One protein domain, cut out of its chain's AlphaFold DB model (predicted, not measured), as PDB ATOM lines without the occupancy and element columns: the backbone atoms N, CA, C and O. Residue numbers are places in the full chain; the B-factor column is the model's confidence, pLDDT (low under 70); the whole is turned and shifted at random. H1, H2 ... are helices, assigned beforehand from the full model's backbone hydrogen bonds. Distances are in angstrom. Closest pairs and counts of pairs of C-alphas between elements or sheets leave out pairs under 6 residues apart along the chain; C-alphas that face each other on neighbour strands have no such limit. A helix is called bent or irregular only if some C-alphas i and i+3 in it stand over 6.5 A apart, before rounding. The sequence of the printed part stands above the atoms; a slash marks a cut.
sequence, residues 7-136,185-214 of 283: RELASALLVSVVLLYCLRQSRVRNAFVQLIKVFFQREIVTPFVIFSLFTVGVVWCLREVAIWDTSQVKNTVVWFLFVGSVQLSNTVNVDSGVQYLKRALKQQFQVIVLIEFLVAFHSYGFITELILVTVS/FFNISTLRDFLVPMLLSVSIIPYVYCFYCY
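What this domain is: This is residues 7 to 136 and 185 to 214 of the 283 residues of the protein "Related to membrane proteins" of Desulfotalea psychrophila (strain LSv54 / DSM 12343) (UniProt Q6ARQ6). The model is an open frame: a bundle of H3, H4, H5, H8 and H9 makes one side, and H1 with H7 makes the opposite side, with an empty space between. H8 and H9, end to end, form the core of the bundle, with H3, H4 and H5 round them; H2 closes the frame at one end, and H6 with residues 122 to 125 at the other. The printed part has 160 residues with nine named helices, H1 to H9 in chain order, and no named strand; the class is all helix. It is only just compact, close to loose, with a radius of gyration of the C-alphas of 18.0 A and spans of 44 by 43 by 29 A.

How they stand to each other: H1, residues 7 to 23, touches H7, residues 126 to 136, with its residues 7 to 14 alone, at a steep tilt of 57 degrees; the closest C-alphas, of Ala 10 and Leu 130, are 4.7 A apart. H1 and H2, residues 26 to 39, only just touch, only at the corner, with 3 pairs of C-alphas within 8 A; the closest, of Leu 23 and Arg 29, are 5.2 A apart. Residues 33 to 38 of H2 stand free. H3, residues 42 to 64, touches H8, residues 188 to 203, at a steep tilt of 45 degrees, closest at the C-alphas of Val 58 and Ser 203, 7.1 A. H4, residues 70 to 93, has a kink of 40 degrees near residue 78 and touches H8 at a shallow tilt of 25 degrees, closest at the C-alphas of Trp 79 and Pro 197, 6.1 A. H5, residues 97 to 108, touches H9, residues 205 to 214, opposite ways at a shallow tilt of 27 degrees, closest at the C-alphas of Gly 97 and Tyr 209, 6.5 A. H6, residues 111 to 121, is close to H8 but not clearly touching, with the C-alphas of Phe 117 and Phe 194 6.7 A apart. H1 and H4 are apart. In H1, H2, H5, H6, H7 and H9 every O i to N i+4 pair is within hydrogen-bond range; in H3 18 of 19 are, in H4 13 of 20 and in H8 10 of 12.

Where its parts are: H1 begins at C-alpha 7 (359.177, -279.879, 134.910) and is 24.0 A long; H2 is 20.0 A, H3 33.1 A and H4 34.9 A. H4 is irregular: C-alphas 71 and 74 are 7.0 A apart. H8 is 20.7 A long, and H9 ends at C-alpha 214 (372.638, -275.647, 170.563).

The domain as a whole: The C-alphas farthest apart, of Ser 26 and Phe 186, are 50.3 A apart. Residues 137 to 184 are not printed, and C-alphas 136 and 185 are 25.4 A apart across this cut. The links that are printed whole are tight. Mean pLDDT of the printed part is 88.1; residue 95 is under 70.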
ATOM      1  N   ARG A   7     358.512-281.003 134.236       88.06
ATOM      2  CA  ARG A   7     359.177-279.879 134.910       88.06
ATOM      3  C   ARG A   7     360.429-280.289 135.676       88.06
ATOM      4  O   ARG A   7     361.449-279.602 135.614       88.06
ATOM      5  N   GLU A   8     360.354-281.393 136.415       88.75
ATOM      6  CA  GLU A   8     361.478-281.922 137.194       88.75
ATOM      7  C   GLU A   8     362.600-282.370 136.250       88.75
ATOM      8  O   GLU A   8     363.761-282.036 136.475       88.75
ATOM      9  N   LEU A   9     362.249-283.035 135.144       91.00
ATOM     10  CA  LEU A   9     363.190-283.440 134.099       91.00
ATOM     11  C   LEU A   9     363.830-282.235 133.399       91.00
ATOM     12  O   LEU A   9     365.049-282.204 133.233       91.00
ATOM     13  N   ALA A  10     363.039-281.226 133.028       92.50
ATOM     14  CA  ALA A  10     363.528-279.986 132.428       92.50
ATOM     15  C   ALA A  10     364.513-279.256 133.355       92.50
ATOM     16  O   ALA A  10     365.598-278.848 132.932       92.50
ATOM     17  N   SER A  11     364.162-279.154 134.639       90.38
ATOM     18  CA  SER A  11     364.997-278.527 135.667       90.38
ATOM     19  C   SER A  11     366.288-279.313 135.896       90.38
ATOM     20  O   SER A  11     367.372-278.730 135.918       90.38
ATOM     21  N   ALA A  12     366.201-280.641 136.002       91.56
ATOM     22  CA  ALA A  12     367.356-281.516 136.162       91.56
ATOM     23  C   ALA A  12     368.305-281.443 134.956       91.56
ATOM     24  O   ALA A  12     369.523-281.382 135.141       91.56
ATOM     25  N   LEU A  13     367.767-281.399 133.733       93.81
ATOM     26  CA  LEU A  13     368.554-281.239 132.512       93.81
ATOM     27  C   LEU A  13     369.304-279.901 132.519       93.81
ATOM     28  O   LEU A  13     370.522-279.889 132.334       93.81
ATOM     29  N   LEU A  14     368.608-278.791 132.790       93.75
ATOM     30  CA  LEU A  14     369.216-277.460 132.834       93.75
ATOM     31  C   LEU A  14     370.338-277.388 133.880       93.75
ATOM     32  O   LEU A  14     371.455-276.975 133.565       93.75
ATOM     33  N   VAL A  15     370.062-277.842 135.106       91.62
ATOM     34  CA  VAL A  15     371.049-277.880 136.195       91.62
ATOM     35  C   VAL A  15     372.249-278.744 135.810       91.62
ATOM     36  O   VAL A  15     373.387-278.325 136.012       91.62
ATOM     37  N   SER A  16     372.027-279.909 135.198       92.19
ATOM     38  CA  SER A  16     373.105-280.805 134.763       92.19
ATOM     39  C   SER A  16     373.997-280.155 133.704       92.19
ATOM     40  O   SER A  16     375.220-280.209 133.818       92.19
ATOM     41  N   VAL A  17     373.411-279.488 132.705       93.38
ATOM     42  CA  VAL A  17     374.163-278.772 131.661       93.38
ATOM     43  C   VAL A  17     375.012-277.653 132.269       93.38
ATOM     44  O   VAL A  17     376.207-277.561 131.978       93.38
ATOM     45  N   VAL A  18     374.428-276.839 133.154       90.69
ATOM     46  CA  VAL A  18     375.136-275.747 133.839       90.69
ATOM     47  C   VAL A  18     376.259-276.292 134.721       90.69
ATOM     48  O   VAL A  18     377.379-275.787 134.665       90.69
ATOM     49  N   LEU A  19     376.005-277.347 135.496       89.12
ATOM     50  CA  LEU A  19     377.014-277.973 136.352       89.12
ATOM     51  C   LEU A  19     378.175-278.545 135.537       89.12
ATOM     52  O   LEU A  19     379.330-278.267 135.859       89.12
ATOM     53  N   LEU A  20     377.899-279.289 134.462       92.06
ATOM     54  CA  LEU A  20     378.936-279.838 133.585       92.06
ATOM     55  C   LEU A  20     379.772-278.731 132.937       92.06
ATOM     56  O   LEU A  20     380.994-278.856 132.846       92.06
ATOM     57  N   TYR A  21     379.138-277.629 132.527       91.31
ATOM     58  CA  TYR A  21     379.843-276.460 132.012       91.31
ATOM     59  C   TYR A  21     380.744-275.820 133.079       91.31
ATOM     60  O   TYR A  21     381.930-275.597 132.837       91.31
ATOM     61  N   CYS A  22     380.216-275.588 134.280       88.88
ATOM     62  CA  CYS A  22     380.952-275.013 135.402       88.88
ATOM     63  C   CYS A  22     382.142-275.887 135.835       88.88
ATOM     64  O   CYS A  22     383.231-275.368 136.075       88.88
ATOM     65  N   LEU A  23     381.986-277.215 135.865       88.56
ATOM     66  CA  LEU A  23     383.043-278.162 136.245       88.56
ATOM     67  C   LEU A  23     384.220-278.219 135.257       88.56
ATOM     68  O   LEU A  23     385.295-278.697 135.629       88.56
ATOM     69  N   ARG A  24     384.070-277.692 134.032       91.12
ATOM     70  CA  ARG A  24     385.205-277.506 133.106       91.12
ATOM     71  C   ARG A  24     386.213-276.484 133.625       91.12
ATOM     72  O   ARG A  24     387.389-276.557 133.278       91.12
ATOM     73  N   GLN A  25     385.783-275.547 134.468       91.31
ATOM     74  CA  GLN A  25     386.672-274.555 135.056       91.31
ATOM     75  C   GLN A  25     387.408-275.153 136.260       91.31
ATOM     76  O   GLN A  25     386.800-275.544 137.258       91.31
ATOM     77  N   SER A  26     388.744-275.168 136.205       87.56
ATOM     78  CA  SER A  26     389.599-275.720 137.270       87.56
ATOM     79  C   SER A  26     389.327-275.087 138.640       87.56
ATOM     80  O   SER A  26     389.332-275.778 139.659       87.56
ATOM     81  N   ARG A  27     389.021-273.784 138.657       90.62
ATOM     82  CA  ARG A  27     388.677-273.016 139.860       90.62
ATOM     83  C   ARG A  27     387.391-273.526 140.517       90.62
ATOM     84  O   ARG A  27     387.377-273.747 141.725       90.62
ATOM     85  N   VAL A  28     386.347-273.767 139.720       88.69
ATOM     86  CA  VAL A  28     385.056-274.279 140.204       88.69
ATOM     87  C   VAL A  28     385.188-275.722 140.665       88.69
ATOM     88  O   VAL A  28     384.688-276.063 141.730       88.69
ATOM     89  N   ARG A  29     385.923-276.559 139.928       87.56
ATOM     90  CA  ARG A  29     386.189-277.941 140.344       87.56
ATOM     91  C   ARG A  29     386.879-278.002 141.709       87.56
ATOM     92  O   ARG A  29     386.474-278.783 142.564       87.56
ATOM     93  N   ASN A  30     387.890-277.162 141.932       89.81
ATOM     94  CA  ASN A  30     388.578-277.101 143.223       89.81
ATOM     95  C   ASN A  30     387.645-276.618 144.343       89.81
ATOM     96  O   ASN A  30     387.629-277.226 145.411       89.81
ATOM     97  N   ALA A  31     386.838-275.583 144.089       89.62
ATOM     98  CA  ALA A  31     385.832-275.113 145.039       89.62
ATOM     99  C   ALA A  31     384.791-276.201 145.358       89.62
ATOM    100  O   ALA A  31     384.445-276.402 146.517       89.62
ATOM    101  N   PHE A  32     384.352-276.963 144.355       86.88
ATOM    102  CA  PHE A  32     383.405-278.064 144.518       86.88
ATOM    103  C   PHE A  32     383.974-279.186 145.397       86.88
ATOM    104  O   PHE A  32     383.318-279.638 146.329       86.88
ATOM    105  N   VAL A  33     385.232-279.587 145.171       88.12
ATOM    106  CA  VAL A  33     385.914-280.581 146.019       88.12
ATOM    107  C   VAL A  33     386.059-280.080 147.458       88.12
ATOM    108  O   VAL A  33     385.867-280.850 148.398       88.12
ATOM    109  N   GLN A  34     386.385-278.800 147.654       89.44
ATOM    110  CA  GLN A  34     386.430-278.205 148.992       89.44
ATOM    111  C   GLN A  34     385.051-278.215 149.658       89.44
ATOM    112  O   GLN A  34     384.952-278.575 150.827       89.44
ATOM    113  N   LEU A  35     383.994-277.900 148.911       87.19
ATOM    114  CA  LEU A  35     382.622-277.886 149.408       87.19
ATOM    115  C   LEU A  35     382.173-279.279 149.865       87.19
ATOM    116  O   LEU A  35     381.635-279.407 150.961       87.19
ATOM    117  N   ILE A  36     382.491-280.331 149.099       88.69
ATOM    118  CA  ILE A  36     382.257-281.720 149.523       88.69
ATOM    119  C   ILE A  36     383.013-282.015 150.823       88.69
ATOM    120  O   ILE A  36     382.426-282.532 151.767       88.69
ATOM    121  N   LYS A  37     384.301-281.661 150.915       89.12
ATOM    122  CA  LYS A  37     385.090-281.904 152.136       89.12
ATOM    123  C   LYS A  37     384.498-281.210 153.363       89.12
ATOM    124  O   LYS A  37     384.495-281.805 154.435       89.12
ATOM    125  N   VAL A  38     384.001-279.982 153.208       87.88
ATOM    126  CA  VAL A  38     383.342-279.233 154.287       87.88
ATOM    127  C   VAL A  38     382.037-279.910 154.692       87.88
ATOM    128  O   VAL A  38     381.793-280.087 155.879       87.88
ATOM    129  N   PHE A  39     381.238-280.369 153.727       85.25
ATOM    130  CA  PHE A  39     379.965-281.034 154.006       85.25
ATOM    131  C   PHE A  39     380.119-282.302 154.865       85.25
ATOM    132  O   PHE A  39     379.247-282.610 155.672       85.25
ATOM    133  N   PHE A  40     381.250-283.004 154.743       88.31
ATOM    134  CA  PHE A  40     381.573-284.196 155.536       88.31
ATOM    135  C   PHE A  40     382.264-283.907 156.883       88.31
ATOM    136  O   PHE A  40     382.678-284.840 157.574       88.31
ATOM    137  N   GLN A  41     382.386-282.643 157.296       88.94
ATOM    138  CA  GLN A  41     382.886-282.304 158.629       88.94
ATOM    139  C   GLN A  41     381.874-282.681 159.711       88.94
ATOM    140  O   GLN A  41     380.659-282.604 159.515       88.94
ATOM    141  N   ARG A  42     382.373-283.081 160.884       86.62
ATOM    142  CA  ARG A  42     381.546-283.594 161.985       86.62
ATOM    143  C   ARG A  42     380.505-282.571 162.444       86.62
ATOM    144  O   ARG A  42     379.396-282.953 162.810       86.62
ATOM    145  N   GLU A  43     380.860-281.298 162.387       84.62
ATOM    146  CA  GLU A  43     380.057-280.139 162.758       84.62
ATOM    147  C   GLU A  43     378.836-279.955 161.842       84.62
ATOM    148  O   GLU A  43     377.817-279.446 162.297       84.62
ATOM    149  N   ILE A  44     378.900-280.417 160.583       87.25
ATOM    150  CA  ILE A  44     377.776-280.394 159.630       87.25
ATOM    151  C   ILE A  44     377.049-281.740 159.623       87.25
ATOM    152  O   ILE A  44     375.826-281.791 159.734       87.25
ATOM    153  N   VAL A  45     377.790-282.847 159.564       91.00
ATOM    154  CA  VAL A  45     377.202-284.191 159.504       91.00
ATOM    155  C   VAL A  45     376.353-284.483 160.741       91.00
ATOM    156  O   VAL A  45     375.265-285.036 160.609       91.00
ATOM    157  N   THR A  46     376.799-284.091 161.940       91.00
ATOM    158  CA  THR A  46     376.074-284.420 163.181       91.00
ATOM    159  C   THR A  46     374.676-283.782 163.219       91.00
ATOM    160  O   THR A  46     373.709-284.528 163.393       91.00
ATOM    161  N   PRO A  47     374.507-282.460 162.993       91.19
ATOM    162  CA  PRO A  47     373.180-281.861 162.856       91.19
ATOM    163  C   PRO A  47     372.338-282.511 161.759       91.19
ATOM    164  O   PRO A  47     371.189-282.853 162.013       91.19
ATOM    165  N   PHE A  48     372.903-282.761 160.574       92.00
ATOM    166  CA  PHE A  48     372.153-283.357 159.464       92.00
ATOM    167  C   PHE A  48     371.681-284.790 159.746       92.00
ATOM    168  O   PHE A  48     370.573-285.157 159.354       92.00
ATOM    169  N   VAL A  49     372.467-285.599 160.462       94.31
ATOM    170  CA  VAL A  49     372.056-286.946 160.887       94.31
ATOM    171  C   VAL A  49     370.909-286.869 161.892       94.31
ATOM    172  O   VAL A  49     369.907-287.562 161.727       94.31
ATOM    173  N   ILE A  50     371.004-285.993 162.899       94.69
ATOM    174  CA  ILE A  50     369.921-285.806 163.878       94.69
ATOM    175  C   ILE A  50     368.665-285.266 163.180       94.69
ATOM    176  O   ILE A  50     367.563-285.737 163.449       94.69
ATOM    177  N   PHE A  51     368.823-284.328 162.245       94.38
ATOM    178  CA  PHE A  51     367.730-283.793 161.438       94.38
ATOM    179  C   PHE A  51     367.060-284.882 160.584       94.38
ATOM    180  O   PHE A  51     365.833-284.942 160.493       94.38
ATOM    181  N   SER A  52     367.849-285.788 160.001       94.81
ATOM    182  CA  SER A  52     367.337-286.936 159.244       94.81
ATOM    183  C   SER A  52     366.525-287.873 160.140       94.81
ATOM    184  O   SER A  52     365.405-288.234 159.787       94.81
ATOM    185  N   LEU A  53     367.041-288.213 161.326       96.25
ATOM    186  CA  LEU A  53     366.325-289.039 162.308       96.25
ATOM    187  C   LEU A  53     365.019-288.377 162.763       96.25
ATOM    188  O   LEU A  53     363.983-289.036 162.832       96.25
ATOM    189  N   PHE A  54     365.052-287.067 163.018       95.94
ATOM    190  CA  PHE A  54     363.862-286.293 163.356       95.94
ATOM    191  C   PHE A  54     362.830-286.334 162.221       95.94
ATOM    192  O   PHE A  54     361.654-286.594 162.468       95.94
ATOM    193  N   THR A  55     363.270-286.153 160.972       95.25
ATOM    194  CA  THR A  55     362.404-286.207 159.784       95.25
ATOM    195  C   THR A  55     361.758-287.581 159.631       95.25
ATOM    196  O   THR A  55     360.558-287.659 159.394       95.25
ATOM    197  N   VAL A  56     362.510-288.667 159.840       95.81
ATOM    198  CA  VAL A  56     361.961-290.034 159.845       95.81
ATOM    199  C   VAL A  56     360.893-290.194 160.930       95.81
ATOM    200  O   VAL A  56     359.837-290.759 160.656       95.81
ATOM    201  N   GLY A  57     361.124-289.652 162.130       96.12
ATOM    202  CA  GLY A  57     360.128-289.645 163.202       96.12
ATOM    203  C   GLY A  57     358.847-288.895 162.821       96.12
ATOM    204  O   GLY A  57     357.751-289.412 163.021       96.12
ATOM    205  N   VAL A  58     358.968-287.717 162.201       95.94
ATOM    206  CA  VAL A  58     357.811-286.942 161.719       95.94
ATOM    207  C   VAL A  58     357.058-287.690 160.620       95.94
ATOM    208  O   VAL A  58     355.835-287.773 160.671       95.94
ATOM    209  N   VAL A  59     357.767-288.263 159.645       96.06
ATOM    210  CA  VAL A  59     357.166-289.061 158.565       96.06
ATOM    211  C   VAL A  59     356.406-290.257 159.130       96.06
ATOM    212  O   VAL A  59     355.296-290.542 158.686       96.06
ATOM    213  N   TRP A  60     356.970-290.929 160.136       95.56
ATOM    214  CA  TRP A  60     356.290-292.018 160.823       95.56
ATOM    215  C   TRP A  60     354.995-291.540 161.498       95.56
ATOM    216  O   TRP A  60     353.942-292.120 161.248       95.56
ATOM    217  N   CYS A  61     355.021-290.419 162.228       95.19
ATOM    218  CA  CYS A  61     353.806-289.823 162.796       95.19
ATOM    219  C   CYS A  61     352.765-289.452 161.722       95.19
ATOM    220  O   CYS A  61     351.579-289.719 161.894       95.19
ATOM    221  N   LEU A  62     353.184-288.861 160.597       94.62
ATOM    222  CA  LEU A  62     352.277-288.505 159.496       94.62
ATOM    223  C   LEU A  62     351.668-289.737 158.815       94.62
ATOM    224  O   LEU A  62     350.546-289.668 158.305       94.62
ATOM    225  N   ARG A  63     352.393-290.859 158.807       94.38
ATOM    226  CA  ARG A  63     351.900-292.140 158.298       94.38
ATOM    227  C   ARG A  63     350.784-292.701 159.178       94.38
ATOM    228  O   ARG A  63     349.780-293.149 158.632       94.38
ATOM    229  N   GLU A  64     350.920-292.627 160.501       93.62
ATOM    230  CA  GLU A  64     349.883-293.082 161.448       93.62
ATOM    231  C   GLU A  64     348.570-292.294 161.301       93.62
ATOM    232  O   GLU A  64     347.485-292.849 161.437       93.62
ATOM    233  N   VAL A  65     348.647-291.008 160.937       93.06
ATOM    234  CA  VAL A  65     347.468-290.156 160.674       93.06
ATOM    235  C   VAL A  65     346.955-290.303 159.225       93.06
ATOM    236  O   VAL A  65     346.085-289.561 158.784       93.06
ATOM    237  N   ALA A  66     347.486-291.259 158.450       91.00
ATOM    238  CA  ALA A  66     347.150-291.503 157.042       91.00
ATOM    239  C   ALA A  66     347.366-290.297 156.097       91.00
ATOM    240  O   ALA A  66     346.819-290.254 154.989       91.00
ATOM    241  N   ILE A  67     348.196-289.329 156.500       91.19
ATOM    242  CA  ILE A  67     348.591-288.177 155.675       91.19
ATOM    243  C   ILE A  67     349.777-288.546 154.777       91.19
ATOM    244  O   ILE A  67     349.880-288.052 153.659       91.19
ATOM    245  N   TRP A  68     350.653-289.441 155.228       95.56
ATOM    246  CA  TRP A  68     351.818-289.881 154.461       95.56
ATOM    247  C   TRP A  68     351.693-291.343 154.020       95.56
ATOM    248  O   TRP A  68     351.322-292.211 154.809       95.56
ATOM    249  N   ASP A  69     352.058-291.631 152.771       92.12
ATOM    250  CA  ASP A  69     352.210-292.985 152.231       92.12
ATOM    251  C   ASP A  69     353.512-293.108 151.413       92.12
ATOM    252  O   ASP A  69     354.261-292.146 151.239       92.12
ATOM    253  N   THR A  70     353.788-294.289 150.861       90.38
ATOM    254  CA  THR A  70     355.016-294.535 150.089       90.38
ATOM    255  C   THR A  70     355.123-293.719 148.797       90.38
ATOM    256  O   THR A  70     356.229-293.580 148.277       90.38
ATOM    257  N   SER A  71     354.026-293.157 148.276       88.88
ATOM    258  CA  SER A  71     354.081-292.250 147.119       88.88
ATOM    259  C   SER A  71     354.775-290.926 147.470       88.88
ATOM    260  O   SER A  71     355.439-290.325 146.628       88.88
ATOM    261  N   GLN A  72     354.732-290.530 148.747       91.00
ATOM    262  CA  GLN A  72     355.260-289.262 149.256       91.00
ATOM    263  C   GLN A  72     356.764-289.292 149.574       91.00
ATOM    264  O   GLN A  72     357.334-288.284 150.006       91.00
ATOM    265  N   VAL A  73     357.442-290.420 149.333       92.31
ATOM    266  CA  VAL A  73     358.899-290.550 149.515       92.31
ATOM    267  C   VAL A  73     359.641-289.516 148.670       92.31
ATOM    268  O   VAL A  73     360.514-288.824 149.194       92.31
ATOM    269  N   LYS A  74     359.260-289.352 147.395       89.81
ATOM    270  CA  LYS A  74     359.885-288.367 146.499       89.81
ATOM    271  C   LYS A  74     359.766-286.954 147.072       89.81
ATOM    272  O   LYS A  74     360.779-286.278 147.240       89.81
ATOM    273  N   ASN A  75     358.554-286.552 147.446       89.38
ATOM    274  CA  ASN A  75     358.275-285.220 147.984       89.38
ATOM    275  C   ASN A  75     359.033-284.965 149.289       89.38
ATOM    276  O   ASN A  75     359.574-283.884 149.483       89.38
ATOM    277  N   THR A  76     359.145-285.979 150.149       93.75
ATOM    278  CA  THR A  76     359.888-285.886 151.413       93.75
ATOM    279  C   THR A  76     361.386-285.696 151.175       93.75
ATOM    280  O   THR A  76     362.006-284.857 151.823       93.75
ATOM    281  N   VAL A  77     361.975-286.436 150.228       93.44
ATOM    282  CA  VAL A  77     363.401-286.314 149.879       93.44
ATOM    283  C   VAL A  77     363.693-284.953 149.251       93.44
ATOM    284  O   VAL A  77     364.633-284.277 149.668       93.44
ATOM    285  N   VAL A  78     362.873-284.522 148.289       89.81
ATOM    286  CA  VAL A  78     363.007-283.204 147.649       89.81
ATOM    287  C   VAL A  78     362.854-282.094 148.692       89.81
ATOM    288  O   VAL A  78     363.702-281.206 148.777       89.81
ATOM    289  N   TRP A  79     361.838-282.176 149.554       92.94
ATOM    290  CA  TRP A  79     361.645-281.229 150.650       92.94
ATOM    291  C   TRP A  79     362.848-281.196 151.597       92.94
ATOM    292  O   TRP A  79     363.342-280.117 151.919       92.94
ATOM    293  N   PHE A  80     363.373-282.351 152.009       94.00
ATOM    294  CA  PHE A  80     364.512-282.430 152.922       94.00
ATOM    295  C   PHE A  80     365.758-281.751 152.332       94.00
ATOM    296  O   PHE A  80     366.414-280.949 153.002       94.00
ATOM    297  N   LEU A  81     366.061-282.028 151.060       91.50
ATOM    298  CA  LEU A  81     367.242-281.498 150.376       91.50
ATOM    299  C   LEU A  81     367.154-279.994 150.105       91.50
ATOM    300  O   LEU A  81     368.142-279.291 150.294       91.50
ATOM    301  N   PHE A  82     365.996-279.491 149.675       88.25
ATOM    302  CA  PHE A  82     365.879-278.102 149.220       88.25
ATOM    303  C   PHE A  82     365.272-277.163 150.260       88.25
ATOM    304  O   PHE A  82     365.735-276.036 150.404       88.25
ATOM    305  N   VAL A  83     364.265-277.606 151.011       88.38
ATOM    306  CA  VAL A  83     363.561-276.763 151.988       88.38
ATOM    307  C   VAL A  83     364.141-276.968 153.384       88.38
ATOM    308  O   VAL A  83     364.628-276.016 153.994       88.38
ATOM    309  N   GLY A  84     364.159-278.209 153.872       89.94
ATOM    310  CA  GLY A  84     364.645-278.552 155.210       89.94
ATOM    311  C   GLY A  84     366.107-278.158 155.426       89.94
ATOM    312  O   GLY A  84     366.437-277.495 156.408       89.94
ATOM    313  N   SER A  85     366.977-278.476 154.464       89.50
ATOM    314  CA  SER A  85     368.405-278.133 154.520       89.50
ATOM    315  C   SER A  85     368.650-276.620 154.547       89.50
ATOM    316  O   SER A  85     369.525-276.143 155.275       89.50
ATOM    317  N   VAL A  86     367.860-275.845 153.795       88.19
ATOM    318  CA  VAL A  86     367.952-274.378 153.780       88.19
ATOM    319  C   VAL A  86     367.452-273.792 155.097       88.19
ATOM    320  O   VAL A  86     368.112-272.916 155.656       88.19
ATOM    321  N   GLN A  87     366.334-274.287 155.635       86.00
ATOM    322  CA  GLN A  87     365.836-273.864 156.947       86.00
ATOM    323  C   GLN A  87     366.867-274.139 158.049       86.00
ATOM    324  O   GLN A  87     367.186-273.243 158.834       86.00
ATOM    325  N   LEU A  88     367.468-275.331 158.056       88.56
ATOM    326  CA  LEU A  88     368.513-275.681 159.013       88.56
ATOM    327  C   LEU A  88     369.730-274.753 158.896       88.56
ATOM    328  O   LEU A  88     370.187-274.195 159.891       88.56
ATOM    329  N   SER A  89     370.208-274.520 157.673       85.56
ATOM    330  CA  SER A  89     371.379-273.671 157.414       85.56
ATOM    331  C   SER A  89     371.140-272.210 157.802       85.56
ATOM    332  O   SER A  89     372.006-271.574 158.402       85.56
ATOM    333  N   ASN A  90     369.944-271.679 157.530       83.75
ATOM    334  CA  ASN A  90     369.589-270.301 157.875       83.75
ATOM    335  C   ASN A  90     369.629-270.033 159.384       83.75
ATOM    336  O   ASN A  90     369.819-268.889 159.789       83.75
ATOM    337  N   THR A  91     369.517-271.076 160.206       82.25
ATOM    338  CA  THR A  91     369.547-270.996 161.676       82.25
ATOM    339  C   THR A  91     370.897-270.531 162.218       82.25
ATOM    340  O   THR A  91     370.962-269.903 163.272       82.25
ATOM    341  N   VAL A  92     371.984-270.779 161.482       80.62
ATOM    342  CA  VAL A  92     373.350-270.415 161.893       80.62
ATOM    343  C   VAL A  92     373.525-268.898 162.042       80.62
ATOM    344  O   VAL A  92     374.312-268.448 162.882       80.62
ATOM    345  N   ASN A  93     372.769-268.121 161.262       76.88
ATOM    346  CA  ASN A  93     372.896-266.667 161.140       76.88
ATOM    347  C   ASN A  93     371.813-265.891 161.902       76.88
ATOM    348  O   ASN A  93     371.600-264.714 161.626       76.88
ATOM    349  N   VAL A  94     371.078-266.541 162.803       77.56
ATOM    350  CA  VAL A  94     369.979-265.891 163.519       77.56
ATOM    351  C   VAL A  94     370.466-265.334 164.850       77.56
ATOM    352  O   VAL A  94     371.123-266.040 165.610       77.56
ATOM    353  N   ASP A  95     370.085-264.089 165.138       68.25
ATOM    354  CA  ASP A  95     370.421-263.401 166.388       68.25
ATOM    355  C   ASP A  95     369.414-263.649 167.521       68.25
ATOM    356  O   ASP A  95     369.777-263.525 168.685       68.25
ATOM    357  N   SER A  96     368.153-263.992 167.208       74.44
ATOM    358  CA  SER A  96     367.130-264.283 168.226       74.44
ATOM    359  C   SER A  96     366.175-265.416 167.831       74.44
ATOM    360  O   SER A  96     365.565-265.428 166.756       74.44
ATOM    361  N   GLY A  97     365.984-266.366 168.751       71.44
ATOM    362  CA  GLY A  97     365.183-267.572 168.509       71.44
ATOM    363  C   GLY A  97     363.686-267.295 168.317       71.44
ATOM    364  O   GLY A  97     363.017-267.981 167.547       71.44
ATOM    365  N   VAL A  98     363.147-266.255 168.964       73.62
ATOM    366  CA  VAL A  98     361.721-265.886 168.842       73.62
ATOM    367  C   VAL A  98     361.422-265.264 167.478       73.62
ATOM    368  O   VAL A  98     360.418-265.605 166.846       73.62
ATOM    369  N   GLN A  99     362.292-264.374 166.988       76.00
ATOM    370  CA  GLN A  99     362.121-263.795 165.653       76.00
ATOM    371  C   GLN A  99     362.285-264.861 164.572       76.00
ATOM    372  O   GLN A  99     361.542-264.834 163.589       76.00
ATOM    373  N   TYR A 100     363.190-265.825 164.781       76.25
ATOM    374  CA  TYR A 100     363.305-266.991 163.914       76.25
ATOM    375  C   TYR A 100     361.981-267.750 163.813       76.25
ATOM    376  O   TYR A 100     361.453-267.913 162.716       76.25
ATOM    377  N   LEU A 101     361.416-268.151 164.957       75.00
ATOM    378  CA  LEU A 101     360.178-268.928 165.011       75.00
ATOM    379  C   LEU A 101     359.032-268.196 164.303       75.00
ATOM    380  O   LEU A 101     358.335-268.769 163.469       75.00
ATOM    381  N   LYS A 102     358.886-266.894 164.579       78.25
ATOM    382  CA  LYS A 102     357.870-266.047 163.945       78.25
ATOM    383  C   LYS A 102     358.067-265.962 162.432       78.25
ATOM    384  O   LYS A 102     357.088-266.000 161.689       78.25
ATOM    385  N   ARG A 103     359.312-265.838 161.966       81.81
ATOM    386  CA  ARG A 103     359.638-265.774 160.536       81.81
ATOM    387  C   ARG A 103     359.375-267.108 159.839       81.81
ATOM    388  O   ARG A 103     358.730-267.095 158.795       81.81
ATOM    389  N   ALA A 104     359.824-268.217 160.422       78.50
ATOM    390  CA  ALA A 104     359.649-269.563 159.882       78.50
ATOM    391  C   ALA A 104     358.162-269.939 159.783       78.50
ATOM    392  O   ALA A 104     357.699-270.337 158.717       78.50
ATOM    393  N   LEU A 105     357.383-269.697 160.846       77.25
ATOM    394  CA  LEU A 105     355.931-269.893 160.821       77.25
ATOM    395  C   LEU A 105     355.270-269.008 159.766       77.25
ATOM    396  O   LEU A 105     354.490-269.497 158.954       77.25
ATOM    397  N   LYS A 106     355.606-267.711 159.734       81.31
ATOM    398  CA  LYS A 106     355.007-266.782 158.770       81.31
ATOM    399  C   LYS A 106     355.251-267.235 157.336       81.31
ATOM    400  O   LYS A 106     354.331-267.114 156.544       81.31
ATOM    401  N   GLN A 107     356.449-267.724 157.008       77.19
ATOM    402  CA  GLN A 107     356.798-268.187 155.661       77.19
ATOM    403  C   GLN A 107     355.926-269.355 155.193       77.19
ATOM    404  O   GLN A 107     355.529-269.366 154.034       77.19
ATOM    405  N   GLN A 108     355.556-270.273 156.088       78.94
ATOM    406  CA  GLN A 108     354.790-271.459 155.707       78.94
ATOM    407  C   GLN A 108     353.313-271.181 155.382       78.94
ATOM    408  O   GLN A 108     352.695-271.942 154.645       78.94
ATOM    409  N   PHE A 109     352.758-270.085 155.905       77.88
ATOM    410  CA  PHE A 109     351.366-269.673 155.677       77.88
ATOM    411  C   PHE A 109     351.234-268.515 154.675       77.88
ATOM    412  O   PHE A 109     350.178-267.888 154.585       77.88
ATOM    413  N   GLN A 110     352.296-268.173 153.939       83.44
ATOM    414  CA  GLN A 110     352.196-267.141 152.908       83.44
ATOM    415  C   GLN A 110     351.368-267.643 151.726       83.44
ATOM    416  O   GLN A 110     351.552-268.763 151.261       83.44
ATOM    417  N   VAL A 111     350.530-266.760 151.174       80.94
ATOM    418  CA  VAL A 111     349.742-267.024 149.955       80.94
ATOM    419  C   VAL A 111     350.632-267.487 148.797       80.94
ATOM    420  O   VAL A 111     350.197-268.282 147.972       80.94
ATOM    421  N   ILE A 112     351.899-267.054 148.770       80.94
ATOM    422  CA  ILE A 112     352.867-267.488 147.759       80.94
ATOM    423  C   ILE A 112     353.047-269.010 147.726       80.94
ATOM    424  O   ILE A 112     353.150-269.562 146.642       80.94
ATOM    425  N   VAL A 113     352.979-269.698 148.871       81.12
ATOM    426  CA  VAL A 113     353.110-271.163 148.946       81.12
ATOM    427  C   VAL A 113     351.928-271.850 148.255       81.12
ATOM    428  O   VAL A 113     352.099-272.854 147.568       81.12
ATOM    429  N   LEU A 114     350.722-271.288 148.394       81.50
ATOM    430  CA  LEU A 114     349.532-271.791 147.705       81.50
ATOM    431  C   LEU A 114     349.624-271.554 146.190       81.50
ATOM    432  O   LEU A 114     349.275-272.434 145.408       81.50
ATOM    433  N   ILE A 115     350.120-270.383 145.779       83.88
ATOM    434  CA  ILE A 115     350.355-270.053 144.366       83.88
ATOM    435  C   ILE A 115     351.394-271.008 143.762       83.88
ATOM    436  O   ILE A 115     351.159-271.561 142.692       83.88
ATOM    437  N   GLU A 116     352.513-271.233 144.453       84.50
ATOM    438  CA  GLU A 116     353.567-272.162 144.032       84.50
ATOM    439  C   GLU A 116     353.026-273.583 143.862       84.50
ATOM    440  O   GLU A 116     353.316-274.225 142.855       84.50
ATOM    441  N   PHE A 117     352.195-274.048 144.799       84.75
ATOM    442  CA  PHE A 117     351.540-275.349 144.693       84.75
ATOM    443  C   PHE A 117     350.594-275.437 143.488       84.75
ATOM    444  O   PHE A 117     350.668-276.396 142.723       84.75
ATOM    445  N   LEU A 118     349.737-274.432 143.280       84.69
ATOM    446  CA  LEU A 118     348.807-274.412 142.145       84.69
ATOM    447  C   LEU A 118     349.552-274.440 140.808       84.69
ATOM    448  O   LEU A 118     349.203-275.213 139.922       84.69
ATOM    449  N   VAL A 119     350.629-273.661 140.691       84.06
ATOM    450  CA  VAL A 119     351.490-273.669 139.502       84.06
ATOM    451  C   VAL A 119     352.246-274.994 139.358       84.06
ATOM    452  O   VAL A 119     352.529-275.424 138.241       84.06
ATOM    453  N   ALA A 120     352.602-275.661 140.460       83.38
ATOM    454  CA  ALA A 120     353.235-276.986 140.466       83.38
ATOM    455  C   ALA A 120     352.304-278.117 140.016       83.38
ATOM    456  O   ALA A 120     352.789-279.104 139.464       83.38
ATOM    457  N   PHE A 121     350.996-277.963 140.223       82.19
ATOM    458  CA  PHE A 121     350.005-278.969 139.861       82.19
ATOM    459  C   PHE A 121     349.852-279.130 138.344       82.19
ATOM    460  O   PHE A 121     349.803-280.254 137.841       82.19
ATOM    461  N   HIS A 122     349.815-278.021 137.600       82.25
ATOM    462  CA  HIS A 122     349.789-278.077 136.142       82.25
ATOM    463  C   HIS A 122     351.194-278.375 135.604       82.25
ATOM    464  O   HIS A 122     352.151-277.708 135.992       82.25
ATOM    465  N   SER A 123     351.339-279.346 134.697       82.88
ATOM    466  CA  SER A 123     352.597-279.563 133.979       82.88
ATOM    467  C   SER A 123     352.397-279.628 132.480       82.88
ATOM    468  O   SER A 123     351.513-280.320 131.978       82.88
ATOM    469  N   TYR A 124     353.266-278.911 131.775       86.50
ATOM    470  CA  TYR A 124     353.239-278.808 130.327       86.50
ATOM    471  C   TYR A 124     354.030-279.954 129.676       86.50
ATOM    472  O   TYR A 124     354.723-280.743 130.330       86.50
ATOM    473  N   GLY A 125     353.964-280.039 128.346       91.50
ATOM    474  CA  GLY A 125     354.846-280.920 127.581       91.50
ATOM    475  C   GLY A 125     356.325-280.603 127.838       91.50
ATOM    476  O   GLY A 125     356.691-279.451 128.073       91.50
ATOM    477  N   PHE A 126     357.184-281.622 127.756       91.25
ATOM    478  CA  PHE A 126     358.607-281.517 128.104       91.25
ATOM    479  C   PHE A 126     359.335-280.332 127.450       91.25
ATOM    480  O   PHE A 126     360.061-279.609 128.126       91.25
ATOM    481  N   ILE A 127     359.120-280.091 126.152       94.00
ATOM    482  CA  ILE A 127     359.761-278.977 125.430       94.00
ATOM    483  C   ILE A 127     359.296-277.618 125.969       94.00
ATOM    484  O   ILE A 127     360.115-276.719 126.159       94.00
ATOM    485  N   THR A 128     358.002-277.476 126.260       92.25
ATOM    486  CA  THR A 128     357.431-276.250 126.828       92.25
ATOM    487  C   THR A 128     357.983-275.991 128.229       92.25
ATOM    488  O   THR A 128     358.443-274.883 128.496       92.25
ATOM    489  N   GLU A 129     358.018-277.012 129.093       92.88
ATOM    490  CA  GLU A 129     358.639-276.914 130.425       92.88
ATOM    491  C   GLU A 129     360.124-276.546 130.319       92.88
ATOM    492  O   GLU A 129     360.599-275.681 131.049       92.88
ATOM    493  N   LEU A 130     360.866-277.134 129.376       93.88
ATOM    494  CA  LEU A 130     362.283-276.829 129.186       93.88
ATOM    495  C   LEU A 130     362.517-275.364 128.809       93.88
ATOM    496  O   LEU A 130     363.402-274.720 129.378       93.88
ATOM    497  N   ILE A 131     361.719-274.819 127.889       94.31
ATOM    498  CA  ILE A 131     361.788-273.404 127.509       94.31
ATOM    499  C   ILE A 131     361.425-272.521 128.706       94.31
ATOM    500  O   ILE A 131     362.167-271.595 129.030       94.31
ATOM    501  N   LEU A 132     360.325-272.828 129.396       92.38
ATOM    502  CA  LEU A 132     359.826-272.053 130.530       92.38
ATOM    503  C   LEU A 132     360.842-272.014 131.676       92.38
ATOM    504  O   LEU A 132     361.180-270.932 132.163       92.38
ATOM    505  N   VAL A 133     361.383-273.166 132.076       92.44
ATOM    506  CA  VAL A 133     362.392-273.272 133.139       92.44
ATOM    507  C   VAL A 133     363.676-272.546 132.737       92.44
ATOM    508  O   VAL A 133     364.236-271.802 133.540       92.44
ATOM    509  N   THR A 134     364.127-272.687 131.489       93.50
ATOM    510  CA  THR A 134     365.348-272.020 131.009       93.50
ATOM    511  C   THR A 134     365.195-270.500 130.995       93.50
ATOM    512  O   THR A 134     366.050-269.789 131.525       93.50
ATOM    513  N   VAL A 135     364.096-269.987 130.432       94.00
ATOM    514  CA  VAL A 135     363.835-268.545 130.327       94.00
ATOM    515  C   VAL A 135     363.619-267.927 131.708       94.00
ATOM    516  O   VAL A 135     364.234-266.907 132.019       94.00
ATOM    517  N   SER A 136     362.808-268.552 132.565       92.56
ATOM    518  CA  SER A 136     362.573-268.059 133.930       92.56
ATOM    519  C   SER A 136     363.857-268.053 134.764       92.56
ATOM    520  O   SER A 136     364.156-267.048 135.408       92.56
ATOM    521  N   PHE A 185     342.181-282.709 140.734       78.56
ATOM    522  CA  PHE A 185     342.644-281.755 141.740       78.56
ATOM    523  C   PHE A 185     342.169-282.133 143.151       78.56
ATOM    524  O   PHE A 185     342.971-282.154 144.084       78.56
ATOM    525  N   PHE A 186     340.906-282.539 143.310       81.06
ATOM    526  CA  PHE A 186     340.340-283.010 144.584       81.06
ATOM    527  C   PHE A 186     340.666-284.482 144.900       81.06
ATOM    528  O   PHE A 186     339.905-285.182 145.569       81.06
ATOM    529  N   ASN A 187     341.830-284.966 144.462       87.12
ATOM    530  CA  ASN A 187     342.315-286.296 144.804       87.12
ATOM    531  C   ASN A 187     343.099-286.272 146.126       87.12
ATOM    532  O   ASN A 187     343.856-285.343 146.410       87.12
ATOM    533  N   ILE A 188     342.979-287.339 146.921       85.88
ATOM    534  CA  ILE A 188     343.751-287.500 148.158       85.88
ATOM    535  C   ILE A 188     345.266-287.439 147.913       85.88
ATOM    536  O   ILE A 188     345.988-286.891 148.735       85.88
ATOM    537  N   SER A 189     345.752-287.952 146.780       84.81
ATOM    538  CA  SER A 189     347.172-287.887 146.405       84.81
ATOM    539  C   SER A 189     347.643-286.445 146.200       84.81
ATOM    540  O   SER A 189     348.615-286.038 146.828       84.81
ATOM    541  N   THR A 190     346.891-285.642 145.446       85.50
ATOM    542  CA  THR A 190     347.131-284.202 145.259       85.50
ATOM    543  C   THR A 190     347.111-283.442 146.587       85.50
ATOM    544  O   THR A 190     347.972-282.603 146.855       85.50
ATOM    545  N   LEU A 191     346.160-283.770 147.469       86.62
ATOM    546  CA  LEU A 191     346.095-283.180 148.804       86.62
ATOM    547  C   LEU A 191     347.334-283.542 149.640       86.62
ATOM    548  O   LEU A 191     347.860-282.690 150.356       86.62
ATOM    549  N   ARG A 192     347.828-284.782 149.540       90.31
ATOM    550  CA  ARG A 192     349.069-285.212 150.201       90.31
ATOM    551  C   ARG A 192     350.290-284.489 149.633       90.31
ATOM    552  O   ARG A 192     351.103-284.022 150.426       90.31
ATOM    553  N   ASP A 193     350.374-284.317 148.314       87.38
ATOM    554  CA  ASP A 193     351.458-283.578 147.652       87.38
ATOM    555  C   ASP A 193     351.551-282.121 148.143       87.38
ATOM    556  O   ASP A 193     352.650-281.580 148.272       87.38
ATOM    557  N   PHE A 194     350.416-281.504 148.490       86.56
ATOM    558  CA  PHE A 194     350.374-280.185 149.126       86.56
ATOM    559  C   PHE A 194     350.712-280.223 150.622       86.56
ATOM    560  O   PHE A 194     351.565-279.478 151.113       86.56
ATOM    561  N   LEU A 195     350.005-281.073 151.374       88.50
ATOM    562  CA  LEU A 195     350.035-281.057 152.833       88.50
ATOM    563  C   LEU A 195     351.339-281.613 153.399       88.50
ATOM    564  O   LEU A 195     351.807-281.103 154.411       88.50
ATOM    565  N   VAL A 196     351.941-282.635 152.783       91.62
ATOM    566  CA  VAL A 196     353.139-283.288 153.329       91.62
ATOM    567  C   VAL A 196     354.314-282.309 153.435       91.62
ATOM    568  O   VAL A 196     354.816-282.141 154.549       91.62
ATOM    569  N   PRO A 197     354.742-281.601 152.368       88.94
ATOM    570  CA  PRO A 197     355.808-280.603 152.481       88.94
ATOM    571  C   PRO A 197     355.471-279.486 153.476       88.94
ATOM    572  O   PRO A 197     356.337-279.045 154.232       88.94
ATOM    573  N   MET A 198     354.205-279.055 153.522       88.50
ATOM    574  CA  MET A 198     353.752-278.016 154.446       88.50
ATOM    575  C   MET A 198     353.859-278.456 155.908       88.50
ATOM    576  O   MET A 198     354.416-277.737 156.740       88.50
ATOM    577  N   LEU A 199     353.359-279.646 156.226       91.38
ATOM    578  CA  LEU A 199     353.389-280.203 157.572       91.38
ATOM    579  C   LEU A 199     354.811-280.542 158.008       91.38
ATOM    580  O   LEU A 199     355.143-280.302 159.167       91.38
ATOM    581  N   LEU A 200     355.668-281.026 157.106       92.12
ATOM    582  CA  LEU A 200     357.093-281.220 157.381       92.12
ATOM    583  C   LEU A 200     357.772-279.888 157.753       92.12
ATOM    584  O   LEU A 200     358.450-279.814 158.780       92.12
ATOM    585  N   SER A 201     357.518-278.814 156.995       90.06
ATOM    586  CA  SER A 201     358.026-277.463 157.291       90.06
ATOM    587  C   SER A 201     357.511-276.867 158.602       90.06
ATOM    588  O   SER A 201     358.221-276.087 159.228       90.06
ATOM    589  N   VAL A 202     356.296-277.196 159.042       89.25
ATOM    590  CA  VAL A 202     355.821-276.782 160.376       89.25
ATOM    591  C   VAL A 202     356.457-277.653 161.462       89.25
ATOM    592  O   VAL A 202     356.910-277.149 162.489       89.25
ATOM    593  N   SER A 203     356.538-278.962 161.226       91.00
ATOM    594  CA  SER A 203     357.000-279.950 162.208       91.00
ATOM    595  C   SER A 203     358.492-279.858 162.508       91.00
ATOM    596  O   SER A 203     358.918-280.276 163.579       91.00
ATOM    597  N   ILE A 204     359.299-279.310 161.597       89.69
ATOM    598  CA  ILE A 204     360.734-279.081 161.810       89.69
ATOM    599  C   ILE A 204     361.018-277.885 162.735       89.69
ATOM    600  O   ILE A 204     362.097-277.797 163.315       89.69
ATOM    601  N   ILE A 205     360.065-276.970 162.932       87.81
ATOM    602  CA  ILE A 205     360.275-275.737 163.709       87.81
ATOM    603  C   ILE A 205     360.797-276.005 165.136       87.81
ATOM    604  O   ILE A 205     361.769-275.350 165.525       87.81
ATOM    605  N   PRO A 206     360.253-276.970 165.909       88.44
ATOM    606  CA  PRO A 206     360.804-277.349 167.209       88.44
ATOM    607  C   PRO A 206     362.257-277.824 167.124       88.44
ATOM    608  O   PRO A 206     363.091-277.394 167.918       88.44
ATOM    609  N   TYR A 207     362.581-278.664 166.134       90.38
ATOM    610  CA  TYR A 207     363.944-279.143 165.921       90.38
ATOM    611  C   TYR A 207     364.900-277.982 165.636       90.38
ATOM    612  O   TYR A 207     365.957-277.880 166.259       90.38
ATOM    613  N   VAL A 208     364.506-277.066 164.750       87.81
ATOM    614  CA  VAL A 208     365.336-275.911 164.419       87.81
ATOM    615  C   VAL A 208     365.522-274.985 165.619       87.81
ATOM    616  O   VAL A 208     366.619-274.478 165.834       87.81
ATOM    617  N   TYR A 209     364.493-274.791 166.442       85.81
ATOM    618  CA  TYR A 209     364.629-274.022 167.677       85.81
ATOM    619  C   TYR A 209     365.626-274.673 168.652       85.81
ATOM    620  O   TYR A 209     366.504-273.995 169.188       85.81
ATOM    621  N   CYS A 210     365.558-275.994 168.837       88.31
ATOM    622  CA  CYS A 210     366.553-276.721 169.627       88.31
ATOM    623  C   CYS A 210     367.965-276.575 169.040       88.31
ATOM    624  O   CYS A 210     368.927-276.372 169.785       88.31
ATOM    625  N   PHE A 211     368.093-276.635 167.713       88.94
ATOM    626  CA  PHE A 211     369.366-276.460 167.024       88.94
ATOM    627  C   PHE A 211     369.920-275.035 167.159       88.94
ATOM    628  O   PHE A 211     371.111-274.867 167.411       88.94
ATOM    629  N   TYR A 212     369.063-274.014 167.095       86.75
ATOM    630  CA  TYR A 212     369.420-272.630 167.407       86.75
ATOM    631  C   TYR A 212     370.020-272.523 168.812       86.75
ATOM    632  O   TYR A 212     371.125-272.005 168.971       86.75
ATOM    633  N   CYS A 213     369.343-273.070 169.827       84.12
ATOM    634  CA  CYS A 213     369.857-273.063 171.197       84.12
ATOM    635  C   CYS A 213     371.221-273.760 171.287       84.12
ATOM    636  O   CYS A 213     372.141-273.223 171.905       84.12
ATOM    637  N   TYR A 214     371.371-274.920 170.638       88.06
ATOM    638  CA  TYR A 214     372.638-275.647 170.563       88.06
ATOM    639  C   TYR A 214     373.767-274.780 169.977       88.06
ATOM    640  O   TYR A 214     374.810-274.638 170.619       88.06
TER     641      TYR A 214